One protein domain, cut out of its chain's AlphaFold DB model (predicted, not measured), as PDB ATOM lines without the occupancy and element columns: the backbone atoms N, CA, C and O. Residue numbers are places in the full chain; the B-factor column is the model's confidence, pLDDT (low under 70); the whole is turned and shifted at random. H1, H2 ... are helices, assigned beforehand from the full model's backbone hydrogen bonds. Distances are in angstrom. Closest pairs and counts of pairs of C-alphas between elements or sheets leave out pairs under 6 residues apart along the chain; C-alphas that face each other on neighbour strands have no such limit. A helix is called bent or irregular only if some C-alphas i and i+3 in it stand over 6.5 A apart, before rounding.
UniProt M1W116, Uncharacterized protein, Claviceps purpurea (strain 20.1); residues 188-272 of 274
ATOM      1  N   HIS A 188     -23.223 -27.866  13.186       74.75
ATOM      2  CA  HIS A 188     -23.864 -27.322  11.981       74.75
ATOM      3  C   HIS A 188     -25.263 -26.737  12.231       74.75
ATOM      4  O   HIS A 188     -25.678 -25.839  11.499       74.75
ATOM      5  N   ALA A 189     -25.961 -27.177  13.281       70.94
ATOM      6  CA  ALA A 189     -27.248 -26.611  13.684       70.94
ATOM      7  C   ALA A 189     -27.106 -25.206  14.302       70.94
ATOM      8  O   ALA A 189     -28.069 -24.442  14.326       70.94
ATOM      9  N   ALA A 190     -25.902 -24.839  14.766       78.38
ATOM     10  CA  ALA A 190     -25.587 -23.500  15.271       78.38
ATOM     11  C   ALA A 190     -25.337 -22.475  14.157       78.38
ATOM     12  O   ALA A 190     -25.096 -21.301  14.442       78.38
ATOM     13  N   ARG A 191     -25.361 -22.894  12.882       75.69
ATOM     14  CA  ARG A 191     -25.127 -21.968  11.774       75.69
ATOM     15  C   ARG A 191     -26.203 -20.877  11.772       75.69
ATOM     16  O   ARG A 191     -27.386 -21.203  11.891       75.69
ATOM     17  N   PRO A 192     -25.830 -19.611  11.504       72.62
ATOM     18  CA  PRO A 192     -26.774 -18.493  11.466       72.62
ATOM     19  C   PRO A 192     -27.958 -18.705  10.516       72.62
ATOM     20  O   PRO A 192     -29.037 -18.185  10.757       72.62
ATOM     21  N   LYS A 193     -27.779 -19.511   9.460       74.69
ATOM     22  CA  LYS A 193     -28.838 -19.871   8.503       74.69
ATOM     23  C   LYS A 193     -30.027 -20.607   9.129       74.69
ATOM     24  O   LYS A 193     -31.102 -20.591   8.545       74.69
ATOM     25  N   PHE A 194     -29.826 -21.284  10.257       72.31
ATOM     26  CA  PHE A 194     -30.898 -21.981  10.960       72.31
ATOM     27  C   PHE A 194     -31.525 -21.121  12.055       72.31
ATOM     28  O   PHE A 194     -32.568 -21.504  12.584       72.31
ATOM     29  N   SER A 195     -30.893 -20.005  12.439       73.00
ATOM     30  CA  SER A 195     -31.413 -19.089  13.459       73.00
ATOM     31  C   SER A 195     -32.798 -18.568  13.076       73.00
ATOM     32  O   SER A 195     -33.058 -18.376  11.888       73.00
ATOM     33  N   PRO A 196     -33.689 -18.340  14.058       70.06
ATOM     34  CA  PRO A 196     -34.956 -17.675  13.796       70.06
ATOM     35  C   PRO A 196     -34.702 -16.327  13.124       70.06
ATOM     36  O   PRO A 196     -33.743 -15.628  13.466       70.06
ATOM     37  N   TYR A 197     -35.553 -15.959  12.175       66.69
ATOM     38  CA  TYR A 197     -35.535 -14.613  11.621       66.69
ATOM     39  C   TYR A 197     -36.129 -13.669  12.661       66.69
ATOM     40  O   TYR A 197     -37.191 -13.953  13.186       66.69
ATOM     41  N   GLY A 198     -35.471 -12.551  12.971       68.38
ATOM     42  CA  GLY A 198     -36.004 -11.574  13.926       68.38
ATOM     43  C   GLY A 198     -36.005 -12.048  15.388       68.38
ATOM     44  O   GLY A 198     -35.123 -12.787  15.817       68.38
ATOM     45  N   ALA A 199     -36.954 -11.540  16.179       70.19
ATOM     46  CA  ALA A 199     -36.966 -11.704  17.636       70.19
ATOM     47  C   ALA A 199     -37.482 -13.075  18.115       70.19
ATOM     48  O   ALA A 199     -37.226 -13.452  19.258       70.19
ATOM     49  N   ASP A 200     -38.211 -13.817  17.277       71.81
ATOM     50  CA  ASP A 200     -38.852 -15.077  17.647       71.81
ATOM     51  C   ASP A 200     -38.940 -16.074  16.476       71.81
ATOM     52  O   ASP A 200     -38.661 -15.759  15.324       71.81
ATOM     53  N   HIS A 201     -39.353 -17.309  16.775       66.25
ATOM     54  CA  HIS A 201     -39.513 -18.387  15.787       66.25
ATOM     55  C   HIS A 201     -40.647 -18.147  14.774       66.25
ATOM     56  O   HIS A 201     -40.776 -18.919  13.827       66.25
ATOM     57  N   ASN A 202     -41.469 -17.112  14.966       64.94
ATOM     58  CA  ASN A 202     -42.582 -16.785  14.076       64.94
ATOM     59  C   ASN A 202     -42.311 -15.567  13.192       64.94
ATOM     60  O   ASN A 202     -43.167 -15.219  12.370       64.94
ATOM     61  N   ALA A 203     -41.177 -14.886  13.360       70.69
ATOM     62  CA  ALA A 203     -40.911 -13.694  12.584       70.69
ATOM     63  C   ALA A 203     -40.677 -14.040  11.106       70.69
ATOM     64  O   ALA A 203     -40.066 -15.045  10.737       70.69
ATOM     65  N   LYS A 204     -41.246 -13.198  10.239       66.81
ATOM     66  CA  LYS A 204     -41.266 -13.422   8.792       66.81
ATOM     67  C   LYS A 204     -39.853 -13.322   8.229       66.81
ATOM     68  O   LYS A 204     -39.164 -12.336   8.481       66.81
ATOM     69  N   ASN A 205     -39.463 -14.294   7.409       69.19
ATOM     70  CA  ASN A 205     -38.223 -14.227   6.648       69.19
ATOM     71  C   ASN A 205     -38.352 -13.164   5.534       69.19
ATOM     72  O   ASN A 205     -39.141 -13.357   4.608       69.19
ATOM     73  N   PRO A 206     -37.593 -12.055   5.573       68.19
ATOM     74  CA  PRO A 206     -37.665 -11.018   4.543       68.19
ATOM     75  C   PRO A 206     -37.092 -11.472   3.192       68.19
ATOM     76  O   PRO A 206     -37.401 -10.871   2.170       68.19
ATOM     77  N   ALA A 207     -36.282 -12.536   3.173       66.75
ATOM     78  CA  ALA A 207     -35.760 -13.149   1.954       66.75
ATOM     79  C   ALA A 207     -36.708 -14.211   1.358       66.75
ATOM     80  O   ALA A 207     -36.337 -14.895   0.405       66.75
ATOM     81  N   TYR A 208     -37.902 -14.392   1.932       63.03
ATOM     82  CA  TYR A 208     -38.884 -15.360   1.454       63.03
ATOM     83  C   TYR A 208     -39.592 -14.855   0.192       63.03
ATOM     84  O   TYR A 208     -40.302 -13.849   0.223       63.03
ATOM     85  N   ASP A 209     -39.429 -15.583  -0.911       67.19
ATOM     86  CA  ASP A 209     -40.144 -15.349  -2.165       67.19
ATOM     87  C   ASP A 209     -41.157 -16.475  -2.415       67.19
ATOM     88  O   ASP A 209     -40.796 -17.631  -2.635       67.19
ATOM     89  N   ASN A 210     -42.448 -16.130  -2.448       58.41
ATOM     90  CA  ASN A 210     -43.538 -17.067  -2.735       58.41
ATOM     91  C   ASN A 210     -43.405 -17.750  -4.109       58.41
ATOM     92  O   ASN A 210     -43.947 -18.838  -4.308       58.41
ATOM     93  N   ARG A 211     -42.698 -17.130  -5.066       53.72
ATOM     94  CA  ARG A 211     -42.440 -17.696  -6.400       53.72
ATOM     95  C   ARG A 211     -41.334 -18.755  -6.393       53.72
ATOM     96  O   ARG A 211     -41.309 -19.594  -7.292       53.72
ATOM     97  N   ALA A 212     -40.490 -18.793  -5.359       54.62
ATOM     98  CA  ALA A 212     -39.459 -19.819  -5.191       54.62
ATOM     99  C   ALA A 212     -40.040 -21.213  -4.887       54.62
ATOM    100  O   ALA A 212     -39.395 -22.214  -5.201       54.62
ATOM    101  N   ARG A 213     -41.285 -21.300  -4.378       51.72
ATOM    102  CA  ARG A 213     -41.996 -22.578  -4.141       51.72
ATOM    103  C   ARG A 213     -42.090 -23.467  -5.381       51.72
ATOM    104  O   ARG A 213     -42.225 -24.677  -5.236       51.72
ATOM    105  N   GLN A 214     -42.084 -22.885  -6.582       48.78
ATOM    106  CA  GLN A 214     -42.329 -23.625  -7.824       48.78
ATOM    107  C   GLN A 214     -41.072 -23.910  -8.650       48.78
ATOM    108  O   GLN A 214     -41.144 -24.758  -9.534       48.78
ATOM    109  N   SER A 215     -39.934 -23.258  -8.384       50.97
ATOM    110  CA  SER A 215     -38.768 -23.353  -9.278       50.97
ATOM    111  C   SER A 215     -37.453 -23.797  -8.641       50.97
ATOM    112  O   SER A 215     -36.489 -23.994  -9.378       50.97
ATOM    113  N   GLN A 216     -37.353 -23.985  -7.322       55.91
ATOM    114  CA  GLN A 216     -36.027 -24.103  -6.707       55.91
ATOM    115  C   GLN A 216     -35.640 -25.515  -6.256       55.91
ATOM    116  O   GLN A 216     -36.238 -26.115  -5.366       55.91
ATOM    117  N   TYR A 217     -34.585 -25.994  -6.921       62.62
ATOM    118  CA  TYR A 217     -33.544 -26.911  -6.461       62.62
ATOM    119  C   TYR A 217     -34.015 -28.058  -5.553       62.62
ATOM    120  O   TYR A 217     -34.079 -27.952  -4.327       62.62
ATOM    121  N   LYS A 218     -34.315 -29.207  -6.169       72.19
ATOM    122  CA  LYS A 218     -34.560 -30.455  -5.444       72.19
ATOM    123  C   LYS A 218     -33.206 -31.008  -4.969       72.19
ATOM    124  O   LYS A 218     -32.394 -31.346  -5.829       72.19
ATOM    125  N   PRO A 219     -32.944 -31.102  -3.651       76.88
ATOM    126  CA  PRO A 219     -31.743 -31.765  -3.164       76.88
ATOM    127  C   PRO A 219     -31.726 -33.203  -3.684       76.88
ATOM    128  O   PRO A 219     -32.774 -33.853  -3.776       76.88
ATOM    129  N   GLY A 220     -30.544 -33.672  -4.078       82.19
ATOM    130  CA  GLY A 220     -30.355 -35.061  -4.490       82.19
ATOM    131  C   GLY A 220     -30.626 -36.029  -3.335       82.19
ATOM    132  O   GLY A 220     -30.688 -35.622  -2.175       82.19
ATOM    133  N   VAL A 221     -30.782 -37.314  -3.644       88.44
ATOM    134  CA  VAL A 221     -30.798 -38.363  -2.613       88.44
ATOM    135  C   VAL A 221     -29.363 -38.584  -2.125       88.44
ATOM    136  O   VAL A 221     -28.432 -38.603  -2.931       88.44
ATOM    137  N   PHE A 222     -29.169 -38.714  -0.817       89.31
ATOM    138  CA  PHE A 222     -27.873 -38.991  -0.214       89.31
ATOM    139  C   PHE A 222     -27.606 -40.491  -0.165       89.31
ATOM    140  O   PHE A 222     -28.299 -41.228   0.533       89.31
ATOM    141  N   THR A 223     -26.567 -40.925  -0.871       87.25
ATOM    142  CA  THR A 223     -26.192 -42.338  -1.032       87.25
ATOM    143  C   THR A 223     -25.181 -42.836   0.005       87.25
ATOM    144  O   THR A 223     -24.865 -44.022   0.031       87.25
ATOM    145  N   GLY A 224     -24.678 -41.963   0.888       83.31
ATOM    146  CA  GLY A 224     -23.644 -42.310   1.873       83.31
ATOM    147  C   GLY A 224     -22.229 -41.847   1.517       83.31
ATOM    148  O   GLY A 224     -21.298 -42.155   2.258       83.31
ATOM    149  N   ASP A 225     -22.052 -41.105   0.422       87.25
ATOM    150  CA  ASP A 225     -20.757 -40.532   0.043       87.25
ATOM    151  C   ASP A 225     -20.326 -39.409   1.004       87.25
ATOM    152  O   ASP A 225     -20.997 -38.383   1.148       87.25
ATOM    153  N   ARG A 226     -19.179 -39.594   1.664       86.75
ATOM    154  CA  ARG A 226     -18.646 -38.662   2.663       86.75
ATOM    155  C   ARG A 226     -18.276 -37.307   2.061       86.75
ATOM    156  O   ARG A 226     -18.542 -36.291   2.698       86.75
ATOM    157  N   ASP A 227     -17.712 -37.283   0.859       89.12
ATOM    158  CA  ASP A 227     -17.227 -36.043   0.239       89.12
ATOM    159  C   ASP A 227     -18.390 -35.191  -0.298       89.12
ATOM    160  O   ASP A 227     -18.296 -33.968  -0.433       89.12
ATOM    161  N   TYR A 228     -19.532 -35.837  -0.541       87.31
ATOM    162  CA  TYR A 228     -20.769 -35.191  -0.963       87.31
ATOM    163  C   TYR A 228     -21.667 -34.751   0.204       87.31
ATOM    164  O   TYR A 228     -22.525 -33.882   0.019       87.31
ATOM    165  N   PHE A 229     -21.475 -35.300   1.409       87.94
ATOM    166  CA  PHE A 229     -22.355 -35.068   2.559       87.94
ATOM    167  C   PHE A 229     -22.526 -33.583   2.896       87.94
ATOM    168  O   PHE A 229     -23.652 -33.092   2.976       87.94
ATOM    169  N   ASP A 230     -21.427 -32.837   3.016       88.75
ATOM    170  CA  ASP A 230     -21.479 -31.419   3.386       88.75
ATOM    171  C   ASP A 230     -22.225 -30.581   2.343       88.75
ATOM    172  O   ASP A 230     -23.017 -29.694   2.678       88.75
ATOM    173  N   ARG A 231     -22.011 -30.894   1.061       89.62
ATOM    174  CA  ARG A 231     -22.708 -30.240  -0.048       89.62
ATOM    175  C   ARG A 231     -24.199 -30.553   0.001       89.62
ATOM    176  O   ARG A 231     -25.011 -29.641  -0.122       89.62
ATOM    177  N   TRP A 232     -24.559 -31.811   0.232       91.50
ATOM    178  CA  TRP A 232     -25.945 -32.248   0.352       91.50
ATOM    179  C   TRP A 232     -26.676 -31.587   1.531       91.50
ATOM    180  O   TRP A 232     -27.783 -31.074   1.361       91.50
ATOM    181  N   VAL A 233     -26.040 -31.489   2.705       90.75
ATOM    182  CA  VAL A 233     -26.608 -30.796   3.876       90.75
ATOM    183  C   VAL A 233     -26.882 -29.322   3.573       90.75
ATOM    184  O   VAL A 233     -27.913 -28.788   3.988       90.75
ATOM    185  N   ILE A 234     -26.001 -28.651   2.824       88.81
ATOM    186  CA  ILE A 234     -26.221 -27.260   2.401       88.81
ATOM    187  C   ILE A 234     -27.452 -27.152   1.490       88.81
ATOM    188  O   ILE A 234     -28.269 -26.257   1.699       88.81
ATOM    189  N   GLN A 235     -27.638 -28.080   0.546       88.56
ATOM    190  CA  GLN A 235     -28.805 -28.092  -0.346       88.56
ATOM    191  C   GLN A 235     -30.119 -28.294   0.420       88.56
ATOM    192  O   GLN A 235     -31.115 -27.618   0.161       88.56
ATOM    193  N   ILE A 236     -30.118 -29.204   1.394       89.81
ATOM    194  CA  ILE A 236     -31.245 -29.446   2.299       89.81
ATOM    195  C   ILE A 236     -31.552 -28.194   3.133       89.81
ATOM    196  O   ILE A 236     -32.710 -27.799   3.257       89.81
ATOM    197  N   ALA A 237     -30.522 -27.540   3.673       86.81
ATOM    198  CA  ALA A 237     -30.670 -26.324   4.465       86.81
ATOM    199  C   ALA A 237     -31.243 -25.166   3.641       86.81
ATOM    200  O   ALA A 237     -32.142 -24.461   4.100       86.81
ATOM    201  N   ASP A 238     -30.748 -24.985   2.417       84.50
ATOM    202  CA  ASP A 238     -31.240 -23.951   1.515       84.50
ATOM    203  C   ASP A 238     -32.696 -24.237   1.094       84.50
ATOM    204  O   ASP A 238     -33.496 -23.305   1.033       84.50
ATOM    205  N   LYS A 239     -33.094 -25.510   0.943       83.88
ATOM    206  CA  LYS A 239     -34.498 -25.898   0.725       83.88
ATOM    207  C   LYS A 239     -35.402 -25.570   1.916       83.88
ATOM    208  O   LYS A 239     -36.448 -24.957   1.720       83.88
ATOM    209  N   CYS A 240     -34.996 -25.922   3.138       83.69
ATOM    210  CA  CYS A 240     -35.732 -25.548   4.352       83.69
ATOM    211  C   CYS A 240     -35.868 -24.027   4.485       83.69
ATOM    212  O   CYS A 240     -36.899 -23.534   4.925       83.69
ATOM    213  N   ARG A 241     -34.832 -23.278   4.086       78.94
ATOM    214  CA  ARG A 241     -34.826 -21.815   4.125       78.94
ATOM    215  C   ARG A 241     -35.798 -21.191   3.125       78.94
ATOM    216  O   ARG A 241     -36.440 -20.193   3.448       78.94
ATOM    217  N   CYS A 242     -35.859 -21.731   1.910       74.06
ATOM    218  CA  CYS A 242     -36.738 -21.217   0.862       74.06
ATOM    219  C   CYS A 242     -38.212 -21.579   1.099       74.06
ATOM    220  O   CYS A 242     -39.083 -20.807   0.711       74.06
ATOM    221  N   ASP A 243     -38.496 -22.710   1.751       75.25
ATOM    222  CA  ASP A 243     -39.856 -23.174   2.064       75.25
ATOM    223  C   ASP A 243     -40.085 -23.247   3.581       75.25
ATOM    224  O   ASP A 243     -40.465 -24.275   4.148       75.25
ATOM    225  N   ASP A 244     -39.829 -22.125   4.256       68.62
ATOM    226  CA  ASP A 244     -39.997 -22.034   5.707       68.62
ATOM    227  C   ASP A 244     -41.460 -22.269   6.109       68.62
ATOM    228  O   ASP A 244     -41.715 -22.844   7.154       68.62
ATOM    229  N   GLU A 245     -42.439 -21.933   5.255       71.69
ATOM    230  CA  GLU A 245     -43.862 -22.158   5.538       71.69
ATOM    231  C   GLU A 245     -44.193 -23.640   5.793       71.69
ATOM    232  O   GLU A 245     -44.954 -23.949   6.714       71.69
ATOM    233  N   THR A 246     -43.591 -24.537   5.009       75.88
ATOM    234  CA  THR A 246     -43.784 -25.993   5.094       75.88
ATOM    235  C   THR A 246     -42.870 -26.634   6.139       75.88
ATOM    236  O   THR A 246     -43.247 -27.625   6.759       75.88
ATOM    237  N   PHE A 247     -41.681 -26.070   6.368       80.81
ATOM    238  CA  PHE A 247     -40.634 -26.661   7.211       80.81
ATOM    239  C   PHE A 247     -40.363 -25.888   8.521       80.81
ATOM    240  O   PHE A 247     -39.255 -25.960   9.072       80.81
ATOM    241  N   LYS A 248     -41.372 -25.177   9.057       77.00
ATOM    242  CA  LYS A 248     -41.270 -24.421  10.330       77.00
ATOM    243  C   LYS A 248     -40.856 -25.316  11.490       77.00
ATOM    244  O   LYS A 248     -40.001 -24.952  12.303       77.00
ATOM    245  N   VAL A 249     -41.480 -26.489  11.575       82.81
ATOM    246  CA  VAL A 249     -41.299 -27.423  12.685       82.81
ATOM    247  C   VAL A 249     -40.120 -28.343  12.396       82.81
ATOM    248  O   VAL A 249     -39.934 -28.828  11.282       82.81
ATOM    249  N   GLU A 250     -39.325 -28.622  13.426       82.19
ATOM    250  CA  GLU A 250     -38.192 -29.543  13.321       82.19
ATOM    251  C   GLU A 250     -38.615 -30.935  12.845       82.19
ATOM    252  O   GLU A 250     -37.944 -31.520  11.998       82.19
ATOM    253  N   ARG A 251     -39.770 -31.422  13.307       83.56
ATOM    254  CA  ARG A 251     -40.367 -32.675  12.840       83.56
ATOM    255  C   ARG A 251     -40.483 -32.724  11.315       83.56
ATOM    256  O   ARG A 251     -40.066 -33.710  10.715       83.56
ATOM    257  N   ASP A 252     -40.994 -31.667  10.693       82.19
ATOM    258  CA  ASP A 252     -41.197 -31.618   9.242       82.19
ATOM    259  C   ASP A 252     -39.855 -31.568   8.496       82.19
ATOM    260  O   ASP A 252     -39.682 -32.231   7.470       82.19
ATOM    261  N   ARG A 253     -38.858 -30.870   9.062       87.69
ATOM    262  CA  ARG A 253     -37.477 -30.872   8.552       87.69
ATOM    263  C   ARG A 253     -36.848 -32.264   8.604       87.69
ATOM    264  O   ARG A 253     -36.235 -32.680   7.627       87.69
ATOM    265  N   ILE A 254     -37.012 -32.992   9.708       87.25
ATOM    266  CA  ILE A 254     -36.466 -34.347   9.873       87.25
ATOM    267  C   ILE A 254     -37.142 -35.325   8.911       87.25
ATOM    268  O   ILE A 254     -36.447 -36.075   8.228       87.25
ATOM    269  N   VAL A 255     -38.475 -35.290   8.801       87.00
ATOM    270  CA  VAL A 255     -39.221 -36.131   7.846       87.00
ATOM    271  C   VAL A 255     -38.725 -35.889   6.423       87.00
ATOM    272  O   VAL A 255     -38.483 -36.839   5.678       87.00
ATOM    273  N   MET A 256     -38.503 -34.625   6.061       87.06
ATOM    274  CA  MET A 256     -37.914 -34.286   4.775       87.06
ATOM    275  C   MET A 256     -36.506 -34.876   4.636       87.06
ATOM    276  O   MET A 256     -36.254 -35.567   3.657       87.06
ATOM    277  N   ILE A 257     -35.600 -34.644   5.590       90.12
ATOM    278  CA  ILE A 257     -34.218 -35.155   5.545       90.12
ATOM    279  C   ILE A 257     -34.203 -36.668   5.320       90.12
ATOM    280  O   ILE A 257     -33.527 -37.133   4.406       90.12
ATOM    281  N   VAL A 258     -34.999 -37.416   6.088       86.94
ATOM    282  CA  VAL A 258     -35.102 -38.878   5.972       86.94
ATOM    283  C   VAL A 258     -35.638 -39.295   4.600       86.94
ATOM    284  O   VAL A 258     -35.149 -40.263   4.033       86.94
ATOM    285  N   SER A 259     -36.571 -38.540   4.010       85.50
ATOM    286  CA  SER A 259     -37.073 -38.825   2.655       85.50
ATOM    287  C   SER A 259     -36.030 -38.656   1.538       85.50
ATOM    288  O   SER A 259     -36.246 -39.148   0.431       85.50
ATOM    289  N   TYR A 260     -34.913 -37.970   1.809       88.75
ATOM    290  CA  TYR A 260     -33.787 -37.804   0.881       88.75
ATOM    291  C   TYR A 260     -32.594 -38.703   1.226       88.75
ATOM    292  O   TYR A 260     -31.533 -38.535   0.631       88.75
ATOM    293  N   LEU A 261     -32.729 -39.643   2.161       86.94
ATOM    294  CA  LEU A 261     -31.708 -40.655   2.419       86.94
ATOM    295  C   LEU A 261     -31.961 -41.884   1.543       86.94
ATOM    296  O   LEU A 261     -33.092 -42.347   1.421       86.94
ATOM    297  N   ASP A 262     -30.901 -42.436   0.961       83.38
ATOM    298  CA  ASP A 262     -30.959 -43.744   0.307       83.38
ATOM    299  C   ASP A 262     -31.064 -44.873   1.354       83.38
ATOM    300  O   ASP A 262     -30.949 -44.642   2.565       83.38
ATOM    301  N   GLU A 263     -31.282 -46.114   0.922       72.88
ATOM    302  CA  GLU A 263     -31.545 -47.248   1.812       72.88
ATOM    303  C   GLU A 263     -30.462 -47.463   2.879       72.88
ATOM    304  O   GLU A 263     -30.778 -47.761   4.032       72.88
ATOM    305  N   THR A 264     -29.187 -47.325   2.520       70.25
ATOM    306  CA  THR A 264     -28.059 -47.559   3.433       70.25
ATOM    307  C   THR A 264     -28.019 -46.546   4.587       70.25
ATOM    308  O   THR A 264     -28.061 -46.970   5.745       70.25
ATOM    309  N   PRO A 265     -28.000 -45.221   4.341       64.06
ATOM    310  CA  PRO A 265     -28.068 -44.243   5.425       64.06
ATOM    311  C   PRO A 265     -29.421 -44.247   6.158       64.06
ATOM    312  O   PRO A 265     -29.447 -44.034   7.369       64.06
ATOM    313  N   SER A 266     -30.532 -44.572   5.487       67.75
ATOM    314  CA  SER A 266     -31.846 -44.718   6.139       67.75
ATOM    315  C   SER A 266     -31.868 -45.841   7.185       67.75
ATOM    316  O   SER A 266     -32.455 -45.690   8.263       67.75
ATOM    317  N   LYS A 267     -31.188 -46.961   6.903       70.75
ATOM    318  CA  LYS A 267     -31.051 -48.100   7.827       70.75
ATOM    319  C   LYS A 267     -30.233 -47.729   9.069       70.75
ATOM    320  O   LYS A 267     -30.572 -48.152  10.168       70.75
ATOM    321  N   LEU A 268     -29.211 -46.882   8.938       70.31
ATOM    322  CA  LEU A 268     -28.412 -46.426  10.084       70.31
ATOM    323  C   LEU A 268     -29.204 -45.526  11.043       70.31
ATOM    324  O   LEU A 268     -28.999 -45.587  12.252       70.31
ATOM    325  N   VAL A 269     -30.132 -44.722  10.518       67.19
ATOM    326  CA  VAL A 269     -30.976 -43.833  11.335       67.19
ATOM    327  C   VAL A 269     -32.080 -44.606  12.068       67.19
ATOM    328  O   VAL A 269     -32.423 -44.266  13.195       67.19
ATOM    329  N   THR A 270     -32.614 -45.668  11.462       59.91
ATOM    330  CA  THR A 270     -33.695 -46.487  12.045       59.91
ATOM    331  C   THR A 270     -33.205 -47.528  13.054       59.91
ATOM    332  O   THR A 270     -33.940 -47.862  13.978       59.91
ATOM    333  N   VAL A 271     -31.959 -47.996  12.946       55.28
ATOM    334  CA  VAL A 271     -31.351 -48.940  13.908       55.28
ATOM    335  C   VAL A 271     -30.953 -48.263  15.235       55.28
ATOM    336  O   VAL A 271     -30.695 -48.943  16.222       55.28
ATOM    337  N   ALA A 272     -30.946 -46.928  15.299       50.28
ATOM    338  CA  ALA A 272     -30.563 -46.166  16.492       50.28
ATOM    339  C   ALA A 272     -31.716 -45.876  17.483       50.28
ATOM    340  O   ALA A 272     -31.502 -45.131  18.441       50.28
TER     341      ALA A 272
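This is residues 188 to 272 of the 274 residues of an uncharacterized protein of Claviceps purpurea (strain 20.1) (UniProt M1W116). Look for a loose, open chain of four helices, each near the next one along the sequence: H1 sits near the last end of the long H2, H3 passes near that same end of H2 at a steep tilt, and H4 folds back from the last end of H3 as the other arm of a V, away from H2. Residues 188 to 209 come first as a long stretch with no named element, and the link from H1 runs back to the first end of H2. The 85 printed residues hold H1, H2, H3 and H4 in that order and no named strand; the class is all helix, with 40 residues in named elements, under half. The whole is only just compact, close to loose, with a radius of gyration of the C-alphas of 13.9 A and spans of 38 by 28 by 21 A.

After residue 209 find H1, residues 210 to 214, close but not clearly touching H2, residues 226 to 242; their closest C-alphas, of Ala 212 and Cys 242, are 6.8 A apart. H2 is close but not clearly touching H3, residues 250 to 259, with the closest C-alphas, of Cys 240 and Arg 253, 7.0 A apart. They run opposite ways at a steep tilt of 47 degrees. H3 is close but not clearly touching H4, residues 263 to 270, with the closest C-alphas, of Val 258 and Ser 266, 6.7 A apart. They run opposite ways at a shallow tilt of 33 degrees, only just short of steep. H1 is apart from H3 and H4, and H2 from H4. Every O i to N i+4 pair is within hydrogen-bond range in H3 and H4, against 11 of 13 in H2 and 0 of 1 in H1, where 1 of 2 O i to N i+3 pairs is.

Find C-alpha 210 at (-43.538, -17.067, -2.735), where H1 begins; it is neither bent nor irregular, but only just, with C-alphas 211 and 214 6.1 A apart. H2 runs 25.2 A from C-alpha 226 at (-18.646, -38.662, 2.663) and is irregular, with C-alphas 227 and 230 7.0 A apart. H3 is 14.2 A long, and H4, 10.5 A, ends with C-alpha 270 at (-33.695, -46.487, 12.045).

The two C-alphas farthest apart, of Ala 199 and Thr 264, are 39.6 A apart. The printed part has no cut; the link from H1 to H2 is long, H2 to H3 short and H3 to H4 tight. The mean pLDDT of the printed part is 75.5, and 25 residues are under 70, among them 204 to 217 and 269 to 272.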